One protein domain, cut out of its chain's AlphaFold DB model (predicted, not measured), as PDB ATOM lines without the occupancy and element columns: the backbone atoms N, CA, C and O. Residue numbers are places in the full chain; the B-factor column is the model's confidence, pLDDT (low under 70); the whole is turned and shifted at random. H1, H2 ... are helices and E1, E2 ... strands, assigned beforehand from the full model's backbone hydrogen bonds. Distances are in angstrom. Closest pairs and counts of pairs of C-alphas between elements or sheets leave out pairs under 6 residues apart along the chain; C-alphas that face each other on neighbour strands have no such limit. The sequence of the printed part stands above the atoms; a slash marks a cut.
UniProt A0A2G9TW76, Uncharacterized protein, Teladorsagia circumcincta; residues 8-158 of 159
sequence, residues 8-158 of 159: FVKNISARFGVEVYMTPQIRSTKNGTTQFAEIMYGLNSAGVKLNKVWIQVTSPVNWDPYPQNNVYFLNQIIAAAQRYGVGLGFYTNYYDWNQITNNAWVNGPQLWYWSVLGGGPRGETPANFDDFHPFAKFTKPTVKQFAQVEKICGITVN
ATOM      1  N   PHE A   8     118.823 102.273 162.927       45.78
ATOM      2  CA  PHE A   8     118.152 103.366 163.626       45.78
ATOM      3  C   PHE A   8     117.223 104.070 162.636       45.78
ATOM      4  O   PHE A   8     117.649 104.551 161.583       45.78
ATOM      5  N   VAL A   9     115.937 104.113 162.976       44.50
ATOM      6  CA  VAL A   9     114.908 104.803 162.194       44.50
ATOM      7  C   VAL A   9     114.800 106.236 162.710       44.50
ATOM      8  O   VAL A   9     114.402 106.447 163.854       44.50
ATOM      9  N   LYS A  10     115.155 107.231 161.886       44.00
ATOM     10  CA  LYS A  10     114.904 108.650 162.184       44.00
ATOM     11  C   LYS A  10     113.639 109.066 161.425       44.00
ATOM     12  O   LYS A  10     113.680 109.296 160.225       44.00
ATOM     13  N   ASN A  11     112.500 109.124 162.119       38.84
ATOM     14  CA  ASN A  11     111.228 109.557 161.530       38.84
ATOM     15  C   ASN A  11     111.262 111.059 161.208       38.84
ATOM     16  O   ASN A  11     111.194 111.886 162.116       38.84
ATOM     17  N   ILE A  12     111.318 111.419 159.924       44.88
ATOM     18  CA  ILE A  12     111.116 112.796 159.451       44.88
ATOM     19  C   ILE A  12     109.672 112.921 158.929       44.88
ATOM     20  O   ILE A  12     109.432 112.805 157.742       44.88
ATOM     21  N   SER A  13     108.718 113.166 159.840       37.06
ATOM     22  CA  SER A  13     107.314 113.611 159.635       37.06
ATOM     23  C   SER A  13     106.402 112.856 158.634       37.06
ATOM     24  O   SER A  13     106.754 112.570 157.497       37.06
ATOM     25  N   ALA A  14     105.136 112.653 159.015       43.25
ATOM     26  CA  ALA A  14     104.099 111.866 158.325       43.25
ATOM     27  C   ALA A  14     103.633 112.347 156.918       43.25
ATOM     28  O   ALA A  14     102.572 111.943 156.448       43.25
ATOM     29  N   ARG A  15     104.403 113.198 156.229       42.47
ATOM     30  CA  ARG A  15     104.175 113.626 154.832       42.47
ATOM     31  C   ARG A  15     105.400 113.484 153.922       42.47
ATOM     32  O   ARG A  15     105.273 113.672 152.717       42.47
ATOM     33  N   PHE A  16     106.553 113.112 154.473       55.34
ATOM     34  CA  PHE A  16     107.782 112.835 153.739       55.34
ATOM     35  C   PHE A  16     108.187 111.393 154.061       55.34
ATOM     36  O   PHE A  16     108.099 110.967 155.209       55.34
ATOM     37  N   GLY A  17     108.495 110.584 153.045       65.12
ATOM     38  CA  GLY A  17     108.698 109.150 153.268       65.12
ATOM     39  C   GLY A  17     109.879 108.844 154.191       65.12
ATOM     40  O   GLY A  17     110.737 109.687 154.448       65.12
ATOM     41  N   VAL A  18     109.898 107.622 154.713       78.06
ATOM     42  CA  VAL A  18     110.837 107.222 155.761       78.06
ATOM     43  C   VAL A  18     112.244 107.082 155.178       78.06
ATOM     44  O   VAL A  18     112.456 106.359 154.199       78.06
ATOM     45  N   GLU A  19     113.207 107.756 155.804       84.81
ATOM     46  CA  GLU A  19     114.635 107.559 155.566       84.81
ATOM     47  C   GLU A  19     115.277 106.946 156.815       84.81
ATOM     48  O   GLU A  19     114.961 107.309 157.948       84.81
ATOM     49  N   VAL A  20     116.184 105.996 156.619       87.00
ATOM     50  CA  VAL A  20     116.895 105.317 157.715       87.00
ATOM     51  C   VAL A  20     118.387 105.360 157.469       87.00
ATOM     52  O   VAL A  20     118.812 105.565 156.332       87.00
ATOM     53  N   TYR A  21     119.189 105.120 158.507       87.94
ATOM     54  CA  TYR A  21     120.600 104.818 158.306       87.94
ATOM     55  C   TYR A  21     120.944 103.386 158.718       87.94
ATOM     56  O   TYR A  21     120.346 102.795 159.621       87.94
ATOM     57  N   MET A  22     121.924 102.834 158.015       90.56
ATOM     58  CA  MET A  22     122.501 101.516 158.232       90.56
ATOM     59  C   MET A  22     123.951 101.687 158.665       90.56
ATOM     60  O   MET A  22     124.710 102.378 157.987       90.56
ATOM     61  N   THR A  23     124.355 100.996 159.729       92.56
ATOM     62  CA  THR A  23     125.769 100.811 160.073       92.56
ATOM     63  C   THR A  23     126.277  99.506 159.451       92.56
ATOM     64  O   THR A  23     125.862  98.433 159.900       92.56
ATOM     65  N   PRO A  24     127.159  99.554 158.435       91.44
ATOM     66  CA  PRO A  24     127.753  98.363 157.837       91.44
ATOM     67  C   PRO A  24     128.467  97.473 158.849       91.44
ATOM     68  O   PRO A  24     129.105  97.957 159.783       91.44
ATOM     69  N   GLN A  25     128.401  96.164 158.630       90.50
ATOM     70  CA  GLN A  25     129.170  95.175 159.382       90.50
ATOM     71  C   GLN A  25     130.125  94.453 158.439       90.50
ATOM     72  O   GLN A  25     129.901  93.296 158.095       90.50
ATOM     73  N   ILE A  26     131.173  95.123 157.967       89.12
ATOM     74  CA  ILE A  26     132.024  94.557 156.909       89.12
ATOM     75  C   ILE A  26     132.785  93.293 157.337       89.12
ATOM     76  O   ILE A  26     133.029  92.415 156.523       89.12
ATOM     77  N   ARG A  27     133.081  93.153 158.636       86.31
ATOM     78  CA  ARG A  27     133.728  91.961 159.218       86.31
ATOM     79  C   ARG A  27     132.772  90.780 159.429       86.31
ATOM     80  O   ARG A  27     133.161  89.759 159.986       86.31
ATOM     81  N   SER A  28     131.506  90.930 159.045       89.25
ATOM     82  CA  SER A  28     130.527  89.844 159.044       89.25
ATOM     83  C   SER A  28     130.815  88.849 157.921       89.25
ATOM     84  O   SER A  28     131.402  89.190 156.900       89.25
ATOM     85  N   THR A  29     130.296  87.629 158.051       90.56
ATOM     86  CA  THR A  29     130.255  86.655 156.950       90.56
ATOM     87  C   THR A  29     129.271  87.049 155.840       90.56
ATOM     88  O   THR A  29     129.273  86.448 154.768       90.56
ATOM     89  N   LYS A  30     128.410  88.050 156.078       93.31
ATOM     90  CA  LYS A  30     127.419  88.545 155.114       93.31
ATOM     91  C   LYS A  30     127.980  89.693 154.284       93.31
ATOM     92  O   LYS A  30     128.408  90.706 154.833       93.31
ATOM     93  N   ASN A  31     127.876  89.575 152.965       95.19
ATOM     94  CA  ASN A  31     128.267  90.623 152.024       95.19
ATOM     95  C   ASN A  31     127.292  91.822 152.021       95.19
ATOM     96  O   ASN A  31     126.218  91.767 152.632       95.19
ATOM     97  N   GLY A  32     127.649  92.897 151.311       94.94
ATOM     98  CA  GLY A  32     126.875  94.142 151.294       94.94
ATOM     99  C   GLY A  32     125.447  93.954 150.780       94.94
ATOM    100  O   GLY A  32     124.497  94.466 151.373       94.94
ATOM    101  N   THR A  33     125.279  93.128 149.743       96.69
ATOM    102  CA  THR A  33     123.967  92.773 149.182       96.69
ATOM    103  C   THR A  33     123.058  92.139 150.229       96.69
ATOM    104  O   THR A  33     121.900  92.528 150.363       96.69
ATOM    105  N   THR A  34     123.584  91.175 150.984       96.62
ATOM    106  CA  THR A  34     122.814  90.431 151.989       96.62
ATOM    107  C   THR A  34     122.424  91.342 153.145       96.62
ATOM    108  O   THR A  34     121.266  91.353 153.550       96.62
ATOM    109  N   GLN A  35     123.357  92.156 153.648       95.88
ATOM    110  CA  GLN A  35     123.059  93.074 154.750       95.88
ATOM    111  C   GLN A  35     122.000  94.115 154.364       95.88
ATOM    112  O   GLN A  35     121.119  94.420 155.165       95.88
ATOM    113  N   PHE A  36     122.046  94.627 153.131       95.50
ATOM    114  CA  PHE A  36     121.028  95.549 152.633       95.50
ATOM    115  C   PHE A  36     119.661  94.862 152.469       95.50
ATOM    116  O   PHE A  36     118.641  95.393 152.908       95.50
ATOM    117  N   ALA A  37     119.639  93.657 151.890       94.56
ATOM    118  CA  ALA A  37     118.418  92.873 151.712       94.56
ATOM    119  C   ALA A  37     117.720  92.556 153.046       94.56
ATOM    120  O   ALA A  37     116.494  92.588 153.118       94.56
ATOM    121  N   GLU A  38     118.475  92.301 154.116       93.56
ATOM    122  CA  GLU A  38     117.921  92.032 155.450       93.56
ATOM    123  C   GLU A  38     117.198  93.241 156.049       93.56
ATOM    124  O   GLU A  38     116.135  93.085 156.651       93.56
ATOM    125  N   ILE A  39     117.729  94.448 155.840       90.31
ATOM    126  CA  ILE A  39     117.065  95.690 156.258       90.31
ATOM    127  C   ILE A  39     115.765  95.873 155.479       90.31
ATOM    128  O   ILE A  39     114.718  96.121 156.076       90.31
ATOM    129  N   MET A  40     115.818  95.695 154.156       92.12
ATOM    130  CA  MET A  40     114.632  95.799 153.308       92.12
ATOM    131  C   MET A  40     113.569  94.773 153.694       92.12
ATOM    132  O   MET A  40     112.397  95.120 153.801       92.12
ATOM    133  N   TYR A  41     113.965  93.528 153.959       91.50
ATOM    134  CA  TYR A  41     113.054  92.479 154.406       91.50
ATOM    135  C   TYR A  41     112.388  92.834 155.740       91.50
ATOM    136  O   TYR A  41     111.166  92.753 155.846       91.50
ATOM    137  N   GLY A  42     113.168  93.258 156.741       88.00
ATOM    138  CA  GLY A  42     112.648  93.602 158.066       88.00
ATOM    139  C   GLY A  42     111.696  94.801 158.058       88.00
ATOM    140  O   GLY A  42     110.715  94.818 158.794       88.00
ATOM    141  N   LEU A  43     111.952  95.799 157.211       87.38
ATOM    142  CA  LEU A  43     111.094  96.982 157.112       87.38
ATOM    143  C   LEU A  43     109.841  96.719 156.278       87.38
ATOM    144  O   LEU A  43     108.747  97.108 156.686       87.38
ATOM    145  N   ASN A  44     109.971  95.987 155.170       87.94
ATOM    146  CA  ASN A  44     108.822  95.598 154.357       87.94
ATOM    147  C   ASN A  44     107.863  94.688 155.135       87.94
ATOM    148  O   ASN A  44     106.651  94.863 155.034       87.94
ATOM    149  N   SER A  45     108.381  93.751 155.942       88.00
ATOM    150  CA  SER A  45     107.545  92.885 156.786       88.00
ATOM    151  C   SER A  45     106.831  93.654 157.903       88.00
ATOM    152  O   SER A  45     105.738  93.266 158.306       88.00
ATOM    153  N   ALA A  46     107.392  94.784 158.337       86.44
ATOM    154  CA  ALA A  46     106.760  95.726 159.257       86.44
ATOM    155  C   ALA A  46     105.813  96.733 158.565       86.44
ATOM    156  O   ALA A  46     105.295  97.635 159.221       86.44
ATOM    157  N   GLY A  47     105.596  96.626 157.247       85.12
ATOM    158  CA  GLY A  47     104.747  97.549 156.485       85.12
ATOM    159  C   GLY A  47     105.356  98.940 156.264       85.12
ATOM    160  O   GLY A  47     104.651  99.866 155.862       85.12
ATOM    161  N   VAL A  48     106.658  99.108 156.512       83.44
ATOM    162  CA  VAL A  48     107.368 100.381 156.351       83.44
ATOM    163  C   VAL A  48     107.907 100.494 154.929       83.44
ATOM    164  O   VAL A  48     108.784  99.736 154.522       83.44
ATOM    165  N   LYS A  49     107.424 101.488 154.177       82.50
ATOM    166  CA  LYS A  49     107.985 101.843 152.866       82.50
ATOM    167  C   LYS A  49     109.110 102.858 153.032       82.50
ATOM    168  O   LYS A  49     108.873 103.983 153.475       82.50
ATOM    169  N   LEU A  50     110.322 102.457 152.658       84.06
ATOM    170  CA  LEU A  50     111.483 103.338 152.649       84.06
ATOM    171  C   LEU A  50     111.598 104.123 151.350       84.06
ATOM    172  O   LEU A  50     111.492 103.559 150.264       84.06
ATOM    173  N   ASN A  51     111.946 105.397 151.484       88.00
ATOM    174  CA  ASN A  51     112.378 106.214 150.355       88.00
ATOM    175  C   ASN A  51     113.888 106.119 150.140       88.00
ATOM    176  O   ASN A  51     114.353 106.095 148.999       88.00
ATOM    177  N   LYS A  52     114.658 106.097 151.233       90.44
ATOM    178  CA  LYS A  52     116.118 106.155 151.181       90.44
ATOM    179  C   LYS A  52     116.775 105.447 152.355       90.44
ATOM    180  O   LYS A  52     116.274 105.485 153.479       90.44
ATOM    181  N   VAL A  53     117.945 104.876 152.092       93.25
ATOM    182  CA  VAL A  53     118.868 104.387 153.117       93.25
ATOM    183  C   VAL A  53     120.172 105.184 153.056       93.25
ATOM    184  O   VAL A  53     120.783 105.325 151.999       93.25
ATOM    185  N   TRP A  54     120.618 105.683 154.205       95.31
ATOM    186  CA  TRP A  54     121.930 106.293 154.394       95.31
ATOM    187  C   TRP A  54     122.909 105.254 154.937       95.31
ATOM    188  O   TRP A  54     122.726 104.715 156.026       95.31
ATOM    189  N   ILE A  55     123.965 104.952 154.197       96.06
ATOM    190  CA  ILE A  55     125.007 104.030 154.646       96.06
ATOM    191  C   ILE A  55     126.036 104.828 155.436       96.06
ATOM    192  O   ILE A  55     126.650 105.755 154.908       96.06
ATOM    193  N   GLN A  56     126.215 104.477 156.705       95.81
ATOM    194  CA  GLN A  56     127.217 105.084 157.569       95.81
ATOM    195  C   GLN A  56     128.613 104.637 157.136       95.81
ATOM    196  O   GLN A  56     129.010 103.511 157.415       95.81
ATOM    197  N   VAL A  57     129.356 105.527 156.479       96.44
ATOM    198  CA  VAL A  57     130.753 105.333 156.064       96.44
ATOM    199  C   VAL A  57     131.629 106.225 156.930       96.44
ATOM    200  O   VAL A  57     132.168 107.235 156.487       96.44
ATOM    201  N   THR A  58     131.692 105.869 158.211       94.75
ATOM    202  CA  THR A  58     132.438 106.598 159.240       94.75
ATOM    203  C   THR A  58     133.258 105.646 160.094       94.75
ATOM    204  O   THR A  58     133.077 104.427 160.016       94.75
ATOM    205  N   SER A  59     134.096 106.205 160.969       93.50
ATOM    206  CA  SER A  59     134.856 105.445 161.970       93.50
ATOM    207  C   SER A  59     135.770 104.392 161.317       93.50
ATOM    208  O   SER A  59     135.492 103.195 161.431       93.50
ATOM    209  N   PRO A  60     136.868 104.809 160.651       95.31
ATOM    210  CA  PRO A  60     137.713 103.939 159.822       95.31
ATOM    211  C   PRO A  60     138.177 102.646 160.505       95.31
ATOM    212  O   PRO A  60     138.255 101.601 159.868       95.31
ATOM    213  N   VAL A  61     138.375 102.676 161.825       94.31
ATOM    214  CA  VAL A  61     138.729 101.505 162.650       94.31
ATOM    215  C   VAL A  61     137.746 100.325 162.542       94.31
ATOM    216  O   VAL A  61     138.129  99.178 162.779       94.31
ATOM    217  N   ASN A  62     136.488 100.582 162.177       93.38
ATOM    218  CA  ASN A  62     135.447  99.562 162.027       93.38
ATOM    219  C   ASN A  62     135.405  98.937 160.624       93.38
ATOM    220  O   ASN A  62     134.655  97.983 160.408       93.38
ATOM    221  N   TRP A  63     136.193  99.458 159.684       95.75
ATOM    222  CA  TRP A  63     136.228  98.997 158.301       95.75
ATOM    223  C   TRP A  63     137.329  97.954 158.073       95.75
ATOM    224  O   TRP A  63     138.093  97.612 158.989       95.75
ATOM    225  N   ASP A  64     137.349  97.374 156.873       95.81
ATOM    226  CA  ASP A  64     138.437  96.504 156.439       95.81
ATOM    227  C   ASP A  64     139.691  97.364 156.203       95.81
ATOM    228  O   ASP A  64     139.568  98.476 155.677       95.81
ATOM    229  N   PRO A  65     140.891  96.906 156.597       95.06
ATOM    230  CA  PRO A  65     142.113  97.677 156.392       95.06
ATOM    231  C   PRO A  65     142.478  97.849 154.910       95.06
ATOM    232  O   PRO A  65     143.284  98.722 154.599       95.06
ATOM    233  N   TYR A  66     141.907  97.050 154.000       96.44
ATOM    234  CA  TYR A  66     142.125  97.167 152.562       96.44
ATOM    235  C   TYR A  66     140.985  97.961 151.906       96.44
ATOM    236  O   TYR A  66     139.860  97.460 151.785       96.44
ATOM    237  N   PRO A  67     141.247  99.183 151.404       97.19
ATOM    238  CA  PRO A  67     140.209 100.038 150.831       97.19
ATOM    239  C   PRO A  67     139.434  99.405 149.670       97.19
ATOM    240  O   PRO A  67     138.248  99.677 149.489       97.19
ATOM    241  N   GLN A  68     140.068  98.516 148.902       96.94
ATOM    242  CA  GLN A  68     139.438  97.804 147.788       96.94
ATOM    243  C   GLN A  68     138.279  96.915 148.261       96.94
ATOM    244  O   GLN A  68     137.237  96.873 147.604       96.94
ATOM    245  N   ASN A  69     138.419  96.266 149.422       96.38
ATOM    246  CA  ASN A  69     137.363  95.446 150.019       96.38
ATOM    247  C   ASN A  69     136.175  96.317 150.441       96.38
ATOM    248  O   ASN A  69     135.022  95.973 150.175       96.38
ATOM    249  N   ASN A  70     136.456  97.487 151.025       96.94
ATOM    250  CA  ASN A  70     135.440  98.463 151.415       96.94
ATOM    251  C   ASN A  70     134.656  98.964 150.194       96.94
ATOM    252  O   ASN A  70     133.427  98.934 150.185       96.94
ATOM    253  N   VAL A  71     135.354  99.364 149.128       96.88
ATOM    254  CA  VAL A  71     134.733  99.834 147.878       96.88
ATOM    255  C   VAL A  71     133.900  98.732 147.223       96.88
ATOM    256  O   VAL A  71     132.777  98.985 146.784       96.88
ATOM    257  N   TYR A  72     134.408  97.499 147.191       96.31
ATOM    258  CA  TYR A  72     133.663  96.352 146.677       96.31
ATOM    259  C   TYR A  72     132.367  96.118 147.469       96.31
ATOM    260  O   TYR A  72     131.293  95.988 146.878       96.31
ATOM    261  N   PHE A  73     132.441  96.159 148.799       96.44
ATOM    262  CA  PHE A  73     131.285  96.030 149.684       96.44
ATOM    263  C   PHE A  73     130.251  97.153 149.473       96.44
ATOM    264  O   PHE A  73     129.049  96.892 149.394       96.44
ATOM    265  N   LEU A  74     130.697  98.404 149.318       96.50
ATOM    266  CA  LEU A  74     129.817  99.541 149.033       96.50
ATOM    267  C   LEU A  74     129.119  99.407 147.671       96.50
ATOM    268  O   LEU A  74     127.921  99.675 147.566       96.50
ATOM    269  N   ASN A  75     129.824  98.935 146.640       96.56
ATOM    270  CA  ASN A  75     129.234  98.687 145.322       96.56
ATOM    271  C   ASN A  75     128.165  97.584 145.354       96.56
ATOM    272  O   ASN A  75     127.149  97.696 144.668       96.56
ATOM    273  N   GLN A  76     128.339  96.554 146.188       96.75
ATOM    274  CA  GLN A  76     127.303  95.543 146.414       96.75
ATOM    275  C   GLN A  76     126.033  96.148 147.028       96.75
ATOM    276  O   GLN A  76     124.927  95.826 146.594       96.75
ATOM    277  N   ILE A  77     126.181  97.064 147.992       96.19
ATOM    278  CA  ILE A  77     125.045  97.788 148.578       96.19
ATOM    279  C   ILE A  77     124.350  98.664 147.530       96.19
ATOM    280  O   ILE A  77     123.125  98.639 147.439       96.19
ATOM    281  N   ILE A  78     125.109  99.400 146.713       95.94
ATOM    282  CA  ILE A  78     124.555 100.237 145.634       95.94
ATOM    283  C   ILE A  78     123.720  99.400 144.669       95.94
ATOM    284  O   ILE A  78     122.571  99.744 144.388       95.94
ATOM    285  N   ALA A  79     124.269  98.278 144.204       95.81
ATOM    286  CA  ALA A  79     123.561  97.377 143.305       95.81
ATOM    287  C   ALA A  79     122.291  96.798 143.954       95.81
ATOM    288  O   ALA A  79     121.263  96.665 143.290       95.81
ATOM    289  N   ALA A  80     122.329  96.476 145.250       95.94
ATOM    290  CA  ALA A  80     121.155  96.007 145.980       95.94
ATOM    291  C   ALA A  80     120.074  97.095 146.079       95.94
ATOM    292  O   ALA A  80     118.923  96.836 145.736       95.94
ATOM    293  N   ALA A  81     120.437  98.317 146.471       94.56
ATOM    294  CA  ALA A  81     119.508  99.442 146.576       94.56
ATOM    295  C   ALA A  81     118.793  99.732 145.248       94.56
ATOM    296  O   ALA A  81     117.571  99.888 145.226       94.56
ATOM    297  N   GLN A  82     119.532  99.694 144.135       94.25
ATOM    298  CA  GLN A  82     118.968  99.829 142.790       94.25
ATOM    299  C   GLN A  82     117.936  98.738 142.476       94.25
ATOM    300  O   GLN A  82     116.865  99.049 141.962       94.25
ATOM    301  N   ARG A  83     118.209  97.474 142.827       94.75
ATOM    302  CA  ARG A  83     117.267  96.356 142.620       94.75
ATOM    303  C   ARG A  83     115.984  96.493 143.437       94.75
ATOM    304  O   ARG A  83     114.930  96.083 142.967       94.75
ATOM    305  N   TYR A  84     116.069  97.059 144.639       93.25
ATOM    306  CA  TYR A  84     114.902  97.327 145.487       93.25
ATOM    307  C   TYR A  84     114.171  98.629 145.127       93.25
ATOM    308  O   TYR A  84     113.113  98.894 145.691       93.25
ATOM    309  N   GLY A  85     114.710  99.444 144.212       92.56
ATOM    310  CA  GLY A  85     114.122 100.732 143.839       92.56
ATOM    311  C   GLY A  85     114.144 101.769 144.968       92.56
ATOM    312  O   GLY A  85     113.296 102.657 144.994       92.56
ATOM    313  N   VAL A  86     115.087 101.654 145.910       91.81
ATOM    314  CA  VAL A  86     115.214 102.555 147.067       91.81
ATOM    315  C   VAL A  86     116.402 103.487 146.862       91.81
ATOM    316  O   VAL A  86     117.466 103.069 146.402       91.81
ATOM    317  N   GLY A  87     116.236 104.763 147.215       93.00
ATOM    318  CA  GLY A  87     117.325 105.731 147.172       93.00
ATOM    319  C   GLY A  87     118.472 105.341 148.108       93.00
ATOM    320  O   GLY A  87     118.261 104.771 149.178       93.00
ATOM    321  N   LEU A  88     119.697 105.704 147.741       94.69
ATOM    322  CA  LEU A  88     120.875 105.465 148.571       94.69
ATOM    323  C   LEU A  88     121.675 106.753 148.757       94.69
ATOM    324  O   LEU A  88     121.853 107.534 147.819       94.69
ATOM    325  N   GLY A  89     122.199 106.948 149.960       95.69
ATOM    326  CA  GLY A  89     123.179 107.984 150.253       95.69
ATOM    327  C   GLY A  89     124.282 107.481 151.177       95.69
ATOM    328  O   GLY A  89     124.129 106.459 151.843       95.69
ATOM    329  N   PHE A  90     125.393 108.206 151.228       97.12
ATOM    330  CA  PHE A  90     126.489 107.963 152.157       97.12
ATOM    331  C   PHE A  90     126.520 109.031 153.240       97.12
ATOM    332  O   PHE A  90     126.464 110.222 152.946       97.12
ATOM    333  N   TYR A  91     126.628 108.589 154.487       96.06
ATOM    334  CA  TYR A  91     126.879 109.436 155.644       96.06
ATOM    335  C   TYR A  91     128.372 109.383 155.974       96.06
ATOM    336  O   TYR A  91     128.857 108.353 156.442       96.06
ATOM    337  N   THR A  92     129.110 110.444 155.631       96.81
ATOM    338  CA  THR A  92     130.582 110.475 155.689       96.81
ATOM    339  C   THR A  92     131.135 111.907 155.625       96.81
ATOM    340  O   THR A  92     130.387 112.878 155.499       96.81
ATOM    341  N   ASN A  93     132.453 112.038 155.719       95.69
ATOM    342  CA  ASN A  93     133.205 113.257 155.462       95.69
ATOM    343  C   ASN A  93     134.481 112.918 154.677       95.69
ATOM    344  O   ASN A  93     134.764 111.748 154.427       95.69
ATOM    345  N   TYR A  94     135.250 113.934 154.284       95.94
ATOM    346  CA  TYR A  94     136.477 113.719 153.516       95.94
ATOM    347  C   TYR A  94     137.460 112.769 154.215       95.94
ATOM    348  O   TYR A  94     137.996 111.862 153.584       95.94
ATOM    349  N   TYR A  95     137.689 112.971 155.514       96.19
ATOM    350  CA  TYR A  95     138.680 112.225 156.291       96.19
ATOM    351  C   TYR A  95     138.338 110.734 156.391       96.19
ATOM    352  O   TYR A  95     139.186 109.881 156.120       96.19
ATOM    353  N   ASP A  96     137.086 110.428 156.730       97.06
ATOM    354  CA  ASP A  96     136.580 109.062 156.806       97.06
ATOM    355  C   ASP A  96     136.568 108.412 155.426       97.06
ATOM    356  O   ASP A  96     137.066 107.300 155.263       97.06
ATOM    357  N   TRP A  97     136.044 109.112 154.414       97.56
ATOM    358  CA  TRP A  97     135.979 108.586 153.055       97.56
ATOM    359  C   TRP A  97     137.368 108.266 152.511       97.56
ATOM    360  O   TRP A  97     137.572 107.193 151.941       97.56
ATOM    361  N   ASN A  98     138.334 109.165 152.710       97.50
ATOM    362  CA  ASN A  98     139.706 108.959 152.269       97.50
ATOM    363  C   ASN A  98     140.308 107.715 152.938       97.50
ATOM    364  O   ASN A  98     140.736 106.806 152.239       97.50
ATOM    365  N   GLN A  99     140.242 107.595 154.263       97.81
ATOM    366  CA  GLN A  99     140.817 106.430 154.945       97.81
ATOM    367  C   GLN A  99     140.112 105.111 154.634       97.81
ATOM    368  O   GLN A  99     140.769 104.086 154.484       97.81
ATOM    369  N   ILE A 100     138.783 105.121 154.538       97.81
ATOM    370  CA  ILE A 100     138.004 103.898 154.322       97.81
ATOM    371  C   ILE A 100     138.118 103.437 152.868       97.81
ATOM    372  O   ILE A 100     138.168 102.241 152.597       97.81
ATOM    373  N   THR A 101     138.148 104.360 151.909       97.69
ATOM    374  CA  THR A 101     138.005 104.015 150.485       97.69
ATOM    375  C   THR A 101     139.216 104.370 149.633       97.69
ATOM    376  O   THR A 101     139.210 104.081 148.441       97.69
ATOM    377  N   ASN A 102     140.250 104.982 150.211       97.56
ATOM    378  CA  ASN A 102     141.340 105.624 149.477       97.56
ATOM    379  C   ASN A 102     140.813 106.652 148.457       97.56
ATOM    380  O   ASN A 102     141.206 106.667 147.291       97.56
ATOM    381  N   ASN A 103     139.852 107.470 148.901       96.44
ATOM    382  CA  ASN A 103     139.181 108.502 148.105       96.44
ATOM    383  C   ASN A 103     138.557 107.966 146.796       96.44
ATOM    384  O   ASN A 103     138.573 108.637 145.760       96.44
ATOM    385  N   ALA A 104     138.013 106.746 146.835       96.56
ATOM    386  CA  ALA A 104     137.499 106.068 145.653       96.56
ATOM    387  C   ALA A 104     136.325 106.806 145.007       96.56
ATOM    388  O   ALA A 104     135.505 107.451 145.666       96.56
ATOM    389  N   TRP A 105     136.222 106.649 143.689       93.81
ATOM    390  CA  TRP A 105     135.140 107.204 142.892       93.81
ATOM    391  C   TRP A 105     133.984 106.212 142.838       93.81
ATOM    392  O   TRP A 105     134.084 105.150 142.228       93.81
ATOM    393  N   VAL A 106     132.872 106.580 143.470       89.19
ATOM    394  CA  VAL A 106     131.656 105.766 143.514       89.19
ATOM    395  C   VAL A 106     130.493 106.579 142.947       89.19
ATOM    396  O   VAL A 106     130.269 107.727 143.326       89.19
ATOM    397  N   ASN A 107     129.767 105.995 141.992       84.56
ATOM    398  CA  ASN A 107     128.678 106.663 141.282       84.56
ATOM    399  C   ASN A 107     127.328 106.409 141.950       84.56
ATOM    400  O   ASN A 107     126.981 105.257 142.193       84.56
ATOM    401  N   GLY A 108     126.527 107.465 142.123       74.81
ATOM    402  CA  GLY A 108     125.090 107.362 142.411       74.81
ATOM    403  C   GLY A 108     124.644 107.933 143.763       74.81
ATOM    404  O   GLY A 108     123.653 108.661 143.775       74.81
ATOM    405  N   PRO A 109     125.332 107.654 144.883       86.44
ATOM    406  CA  PRO A 109     124.816 108.042 146.195       86.44
ATOM    407  C   PRO A 109     124.896 109.542 146.492       86.44
ATOM    408  O   PRO A 109     125.886 110.206 146.184       86.44
ATOM    409  N   GLN A 110     123.856 110.062 147.148       93.69
ATOM    410  CA  GLN A 110     123.858 111.406 147.736       93.69
ATOM    411  C   GLN A 110     124.775 111.466 148.965       93.69
ATOM    412  O   GLN A 110     125.042 110.441 149.589       93.69
ATOM    413  N   LEU A 111     125.214 112.665 149.353       95.56
ATOM    414  CA  LEU A 111     126.058 112.859 150.533       95.56
ATOM    415  C   LEU A 111     125.266 113.460 151.699       95.56
ATOM    416  O   LEU A 111     124.720 114.559 151.594       95.56
ATOM    417  N   TRP A 112     125.267 112.760 152.829       95.44
ATOM    418  CA  TRP A 112     125.013 113.324 154.146       95.44
ATOM    419  C   TRP A 112     126.369 113.633 154.781       95.44
ATOM    420  O   TRP A 112     127.084 112.746 155.244       95.44
ATOM    421  N   TYR A 113     126.745 114.906 154.734       94.75
ATOM    422  CA  TYR A 113     128.038 115.391 155.189       94.75
ATOM    423  C   TYR A 113     128.025 115.633 156.694       94.75
ATOM    424  O   TYR A 113     127.197 116.404 157.184       94.75
ATOM    425  N   TRP A 114     128.944 114.998 157.419       90.88
ATOM    426  CA  TRP A 114     129.083 115.195 158.860       90.88
ATOM    427  C   TRP A 114     130.340 115.981 159.210       90.88
ATOM    428  O   TRP A 114     131.440 115.660 158.766       90.88
ATOM    429  N   SER A 115     130.164 117.027 160.010       90.12
ATOM    430  CA  SER A 115     131.250 117.883 160.481       90.12
ATOM    431  C   SER A 115     130.849 118.422 161.842       90.12
ATOM    432  O   SER A 115     129.925 119.223 161.946       90.12
ATOM    433  N   VAL A 116     131.491 117.921 162.889       89.62
ATOM    434  CA  VAL A 116     131.292 118.355 164.273       89.62
ATOM    435  C   VAL A 116     132.653 118.415 164.953       89.62
ATOM    436  O   VAL A 116     133.555 117.658 164.600       89.62
ATOM    437  N   LEU A 117     132.803 119.295 165.938       85.69
ATOM    438  CA  LEU A 117     134.019 119.403 166.750       85.69
ATOM    439  C   LEU A 117     134.039 118.389 167.906       85.69
ATOM    440  O   LEU A 117     135.073 118.177 168.535       85.69
ATOM    441  N   GLY A 118     132.903 117.751 168.194       84.44
ATOM    442  CA  GLY A 118     132.767 116.750 169.246       84.44
ATOM    443  C   GLY A 118     131.307 116.428 169.558       84.44
ATOM    444  O   GLY A 118     130.397 116.849 168.849       84.44
ATOM    445  N   GLY A 119     131.089 115.671 170.633       83.44
ATOM    446  CA  GLY A 119     129.748 115.418 171.163       83.44
ATOM    447  C   GLY A 119     129.259 116.539 172.084       83.44
ATOM    448  O   GLY A 119     130.040 117.136 172.828       83.44
ATOM    449  N   GLY A 120     127.948 116.770 172.082       81.88
ATOM    450  CA  GLY A 120     127.269 117.771 172.901       81.88
ATOM    451  C   GLY A 120     127.299 119.188 172.307       81.88
ATOM    452  O   GLY A 120     127.947 119.416 171.288       81.88
ATOM    453  N   PRO A 121     126.653 120.166 172.971       79.94
ATOM    454  CA  PRO A 121     126.409 121.499 172.395       79.94
ATOM    455  C   PRO A 121     127.675 122.294 172.038       79.94
ATOM    456  O   PRO A 121     127.670 123.172 171.187       79.94
ATOM    457  N   ARG A 122     128.804 121.995 172.696       85.12
ATOM    458  CA  ARG A 122     130.101 122.634 172.395       85.12
ATOM    459  C   ARG A 122     130.800 122.035 171.174       85.12
ATOM    460  O   ARG A 122     131.803 122.579 170.731       85.12
ATOM    461  N   GLY A 123     130.308 120.900 170.686       84.50
ATOM    462  CA  GLY A 123     130.798 120.225 169.495       84.50
ATOM    463  C   GLY A 123     130.070 120.634 168.215       84.50
ATOM    464  O   GLY A 123     130.427 120.133 167.151       84.50
ATOM    465  N   GLU A 124     129.063 121.509 168.305       88.38
ATOM    466  CA  GLU A 124     128.284 121.958 167.152       88.38
ATOM    467  C   GLU A 124     129.138 122.754 166.153       88.38
ATOM    468  O   GLU A 124     130.051 123.497 166.523       88.38
ATOM    469  N   THR A 125     128.810 122.617 164.872       90.44
ATOM    470  CA  THR A 125     129.295 123.487 163.790       90.44
ATOM    471  C   THR A 125     128.125 124.283 163.204       90.44
ATOM    472  O   THR A 125     126.964 123.971 163.486       90.44
ATOM    473  N   PRO A 126     128.378 125.330 162.397       90.44
ATOM    474  CA  PRO A 126     127.305 126.020 161.691       90.44
ATOM    475  C   PRO A 126     126.442 125.054 160.863       90.44
ATOM    476  O   PRO A 126     126.951 124.181 160.157       90.44
ATOM    477  N   ALA A 127     125.120 125.244 160.905       89.50
ATOM    478  CA  ALA A 127     124.144 124.465 160.139       89.50
ATOM    479  C   ALA A 127     124.097 124.885 158.653       89.50
ATOM    480  O   ALA A 127     123.032 125.119 158.084       89.50
ATOM    481  N   ASN A 128     125.268 125.022 158.033       90.25
ATOM    482  CA  ASN A 128     125.461 125.368 156.631       90.25
ATOM    483  C   ASN A 128     126.527 124.451 155.996       90.25
ATOM    484  O   ASN A 128     126.955 123.460 156.596       90.25
ATOM    485  N   PHE A 129     126.904 124.737 154.749       93.81
ATOM    486  CA  PHE A 129     127.885 123.952 153.993       93.81
ATOM    487  C   PHE A 129     129.170 124.735 153.696       93.81
ATOM    488  O   PHE A 129     129.917 124.339 152.808       93.81
ATOM    489  N   ASP A 130     129.440 125.825 154.415       94.00
ATOM    490  CA  ASP A 130     130.586 126.702 154.125       94.00
ATOM    491  C   ASP A 130     131.932 126.006 154.397       94.00
ATOM    492  O   ASP A 130     132.955 126.352 153.813       94.00
ATOM    493  N   ASP A 131     131.929 124.988 155.261       92.00
ATOM    494  CA  ASP A 131     133.077 124.132 155.571       92.00
ATOM    495  C   ASP A 131     133.235 122.942 154.604       92.00
ATOM    496  O   ASP A 131     134.228 122.208 154.667       92.00
ATOM    497  N   PHE A 132     132.277 122.725 153.696       95.19
ATOM    498  CA  PHE A 132     132.329 121.617 152.753       95.19
ATOM    499  C   PHE A 132     133.323 121.892 151.625       95.19
ATOM    500  O   PHE A 132     133.227 122.874 150.892       95.19
ATOM    501  N   HIS A 133     134.222 120.935 151.420       93.94
ATOM    502  CA  HIS A 133     135.146 120.911 150.295       93.94
ATOM    503  C   HIS A 133     134.854 119.661 149.455       93.94
ATOM    504  O   HIS A 133     134.749 118.580 150.039       93.94
ATOM    505  N   PRO A 134     134.713 119.763 148.118       95.25
ATOM    506  CA  PRO A 134     134.460 118.606 147.265       95.25
ATOM    507  C   PRO A 134     135.512 117.504 147.416       95.25
ATOM    508  O   PRO A 134     136.710 117.776 147.485       95.25
ATOM    509  N   PHE A 135     135.069 116.247 147.410       95.75
ATOM    510  CA  PHE A 135     135.957 115.086 147.459       95.75
ATOM    511  C   PHE A 135     135.389 113.894 146.701       95.75
ATOM    512  O   PHE A 135     134.172 113.741 146.589       95.75
ATOM    513  N   ALA A 136     136.276 113.034 146.193       94.06
ATOM    514  CA  ALA A 136     135.929 111.950 145.278       94.06
ATOM    515  C   ALA A 136     134.978 112.443 144.168       94.06
ATOM    516  O   ALA A 136     135.380 113.241 143.325       94.06
ATOM    517  N   LYS A 137     133.710 112.010 144.193       92.81
ATOM    518  CA  LYS A 137     132.657 112.476 143.276       92.81
ATOM    519  C   LYS A 137     131.595 113.360 143.946       92.81
ATOM    520  O   LYS A 137     130.641 113.790 143.297       92.81
ATOM    521  N   PHE A 138     131.722 113.635 145.240       94.69
ATOM    522  CA  PHE A 138     130.795 114.502 145.952       94.69
ATOM    523  C   PHE A 138     131.168 115.957 145.696       94.69
ATOM    524  O   PHE A 138     132.114 116.488 146.269       94.69
ATOM    525  N   THR A 139     130.406 116.603 144.818       93.94
ATOM    526  CA  THR A 139     130.551 118.033 144.514       93.94
ATOM    527  C   THR A 139     129.641 118.911 145.360       93.94
ATOM    528  O   THR A 139     129.897 120.103 145.489       93.94
ATOM    529  N   LYS A 140     128.587 118.333 145.949       93.00
ATOM    530  CA  LYS A 140     127.701 119.006 146.899       93.00
ATOM    531  C   LYS A 140     127.067 118.016 147.887       93.00
ATOM    532  O   LYS A 140     126.670 116.920 147.476       93.00
ATOM    533  N   PRO A 141     126.924 118.390 149.164       93.19
ATOM    534  CA  PRO A 141     126.134 117.644 150.134       93.19
ATOM    535  C   PRO A 141     124.628 117.867 149.931       93.19
ATOM    536  O   PRO A 141     124.190 118.855 149.349       93.19
ATOM    537  N   THR A 142     123.826 116.910 150.393       93.56
ATOM    538  CA  THR A 142     122.354 116.984 150.439       93.56
ATOM    539  C   THR A 142     121.855 117.213 151.863       93.56
ATOM    540  O   THR A 142     120.864 117.904 152.062       93.56
ATOM    541  N   VAL A 143     122.547 116.642 152.850       91.88
ATOM    542  CA  VAL A 143     122.212 116.749 154.276       91.88
ATOM    543  C   VAL A 143     123.474 117.125 155.051       91.88
ATOM    544  O   VAL A 143     124.559 116.647 154.715       91.88
ATOM    545  N   LYS A 144     123.341 117.964 156.082       91.06
ATOM    546  CA  LYS A 144     124.399 118.303 157.045       91.06
ATOM    547  C   LYS A 144     124.108 117.609 158.376       91.06
ATOM    548  O   LYS A 144     122.981 117.672 158.847       91.06
ATOM    549  N   GLN A 145     125.105 116.971 158.982       90.50
ATOM    550  CA  GLN A 145     125.117 116.679 160.418       90.50
ATOM    551  C   GLN A 145     126.035 117.707 161.075       90.50
ATOM    552  O   GLN A 145     127.249 117.659 160.855       90.50
ATOM    553  N   PHE A 146     125.447 118.629 161.834       87.19
ATOM    554  CA  PHE A 146     126.163 119.735 162.477       87.19
ATOM    555  C   PHE A 146     126.177 119.617 164.005       87.19
ATOM    556  O   PHE A 146     126.922 120.341 164.655       87.19
ATOM    557  N   ALA A 147     125.416 118.676 164.577       83.56
ATOM    558  CA  ALA A 147     125.450 118.359 166.001       83.56
ATOM    559  C   ALA A 147     125.295 116.856 166.280       83.56
ATOM    560  O   ALA A 147     124.549 116.155 165.592       83.56
ATOM    561  N   GLN A 148     125.948 116.346 167.326       84.06
ATOM    562  CA  GLN A 148     125.842 114.944 167.753       84.06
ATOM    563  C   GLN A 148     125.821 114.808 169.280       84.06
ATOM    564  O   GLN A 148     126.435 115.600 169.990       84.06
ATOM    565  N   VAL A 149     125.190 113.744 169.788       80.12
ATOM    566  CA  VAL A 149     125.172 113.384 171.222       80.12
ATOM    567  C   VAL A 149     124.610 114.515 172.098       80.12
ATOM    568  O   VAL A 149     125.125 114.828 173.171       80.12
ATOM    569  N   GLU A 150     123.532 115.149 171.647       77.12
ATOM    570  CA  GLU A 150     122.887 116.226 172.395       77.12
ATOM    571  C   GLU A 150     121.693 115.729 173.183       77.12
ATOM    572  O   GLU A 150     120.944 114.888 172.703       77.12
ATOM    573  N   LYS A 151     121.465 116.285 174.371       74.12
ATOM    574  CA  LYS A 151     120.263 115.986 175.150       74.12
ATOM    575  C   LYS A 151     119.219 117.067 174.923       74.12
ATOM    576  O   LYS A 151     119.351 118.165 175.454       74.12
ATOM    577  N   ILE A 152     118.160 116.728 174.197       71.50
ATOM    578  CA  ILE A 152     116.972 117.573 174.047       71.50
ATOM    579  C   ILE A 152     115.802 116.839 174.693       71.50
ATOM    580  O   ILE A 152     115.531 115.686 174.367       71.50
ATOM    581  N   CYS A 153     115.132 117.484 175.651       78.06
ATOM    582  CA  CYS A 153     113.998 116.904 176.384       78.06
ATOM    583  C   CYS A 153     114.287 115.512 176.993       78.06
ATOM    584  O   CYS A 153     113.420 114.645 177.018       78.06
ATOM    585  N   GLY A 154     115.522 115.274 177.454       74.44
ATOM    586  CA  GLY A 154     115.945 113.992 178.037       74.44
ATOM    587  C   GLY A 154     116.295 112.893 177.026       74.44
ATOM    588  O   GLY A 154     116.734 111.820 177.435       74.44
ATOM    589  N   ILE A 155     116.167 113.159 175.723       73.06
ATOM    590  CA  ILE A 155     116.487 112.224 174.640       73.06
ATOM    591  C   ILE A 155     117.812 112.631 173.991       73.06
ATOM    592  O   ILE A 155     118.036 113.811 173.716       73.06
ATOM    593  N   THR A 156     118.683 111.652 173.731       76.56
ATOM    594  CA  THR A 156     119.905 111.882 172.954       76.56
ATOM    595  C   THR A 156     119.569 111.986 171.470       76.56
ATOM    596  O   THR A 156     119.043 111.037 170.887       76.56
ATOM    597  N   VAL A 157     119.892 113.117 170.852       73.12
ATOM    598  CA  VAL A 157     119.618 113.415 169.447       73.12
ATOM    599  C   VAL A 157     120.887 113.833 168.706       73.12
ATOM    600  O   VAL A 157     121.827 114.373 169.288       73.12
ATOM    601  N   ASN A 158     120.881 113.592 167.394       77.06
ATOM    602  CA  ASN A 158     121.853 114.128 166.445       77.06
ATOM    603  C   ASN A 158     121.090 115.044 165.477       77.06
ATOM    604  O   ASN A 158     120.089 114.598 164.887       77.06
TER     605      ASN A 158
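What this domain is: This is residues 8 to 158 of the 159 residues of an uncharacterized protein of Teladorsagia circumcincta (UniProt A0A2G9TW76). A strongly twisted sheet of six strands, E1 to E6, has two helices packed on it, H2 along E4 and H1 near E2 and E3, while the short helix H3 sits off the ends of E3 and E4. A small hairpin, E7 and E8, lies away from the sheet, and a long unnamed stretch, residues 115 to 142, links E5 to E6. The 151 printed residues hold, along the chain, E1 E2 H1 E3 H2 E4 H3 E5 E6 E7 E8; the sheet's order is E1 E2 E3 E4 E5 E6, mixed. The class is mixed, helices and strands, with 75 residues, under half, in named elements. The whole is compact and rounded, with a radius of gyration of the C-alphas of 15.6 A and spans of 39 by 38 by 26 A.

Where its parts are: E1 is residues 8 to 10, beginning at C-alpha 8 (118.152, 103.366, 163.626), and E2 is 18 to 22, 13.2 A long. H1 is 32 to 45, 20.1 A; E3 is 50 to 56, 16.6 A; H2 is 67 to 84, 26.0 A, beginning at C-alpha 67 (140.209, 100.038, 150.831). E4 is 87 to 92, 16.5 A, H3 is 94 to 101, 10.3 A, and E5 is 110 to 114, 12.9 A. E6 is 143 to 145, E7 is 150 to 152, and E8 is 155 to 157, ending at C-alpha 157 (119.618, 113.415, 169.447).

How they stand to each other: E2 and E3 are parallel at 25 degrees, with N 54 and O 20 at 2.8 A, within hydrogen-bond range. E3 and E4 are parallel at 25 degrees (N 55 and O 89, 2.8 A), E4 and E5 at 27 degrees (N 90 and O 110, 2.8 A), and E5 and E6 at 19 degrees (N 113 and O 143, 2.8 A). E1 and E2 meet only at a point, C-alphas 9 and 20, 4.9 A apart. E2, H1, E3, then E3, H2, E4, then E4, H3, E5 are strand-helix-strand units, two parallel neighbour strands with a helix between, each with a right-handed crossover. H2 is on the sheet at a height of 10.3 A, over E4, along the strands at 12 degrees on the local plane. H1 and H3 only graze the sheet. H1 and H2 touch, closest at the C-alphas of Gly 32 and Ile 77, 4.9 A, running the same way at a shallow tilt of 34 degrees, only just short of steep. H2, with residues 67 to 71 alone, touches H3 about perpendicular, at 87 degrees, closest at the C-alphas of Pro 67 and Thr 101, 4.6 A. E7 and E8 form an antiparallel hairpin, N 157 and O 150 at 2.8 A, and E6 is apart from both. In H1, H2 and H3 every O i to N i+4 pair is within hydrogen-bond range.

The domain as a whole: The two C-alphas farthest apart are those of Gln 68 and Cys 153, 42.8 A. The printed part has no cut; its long link is E5 to E6, 28 residues. The mean pLDDT of the printed part is 88.0, and residues 8 to 17 are under 70.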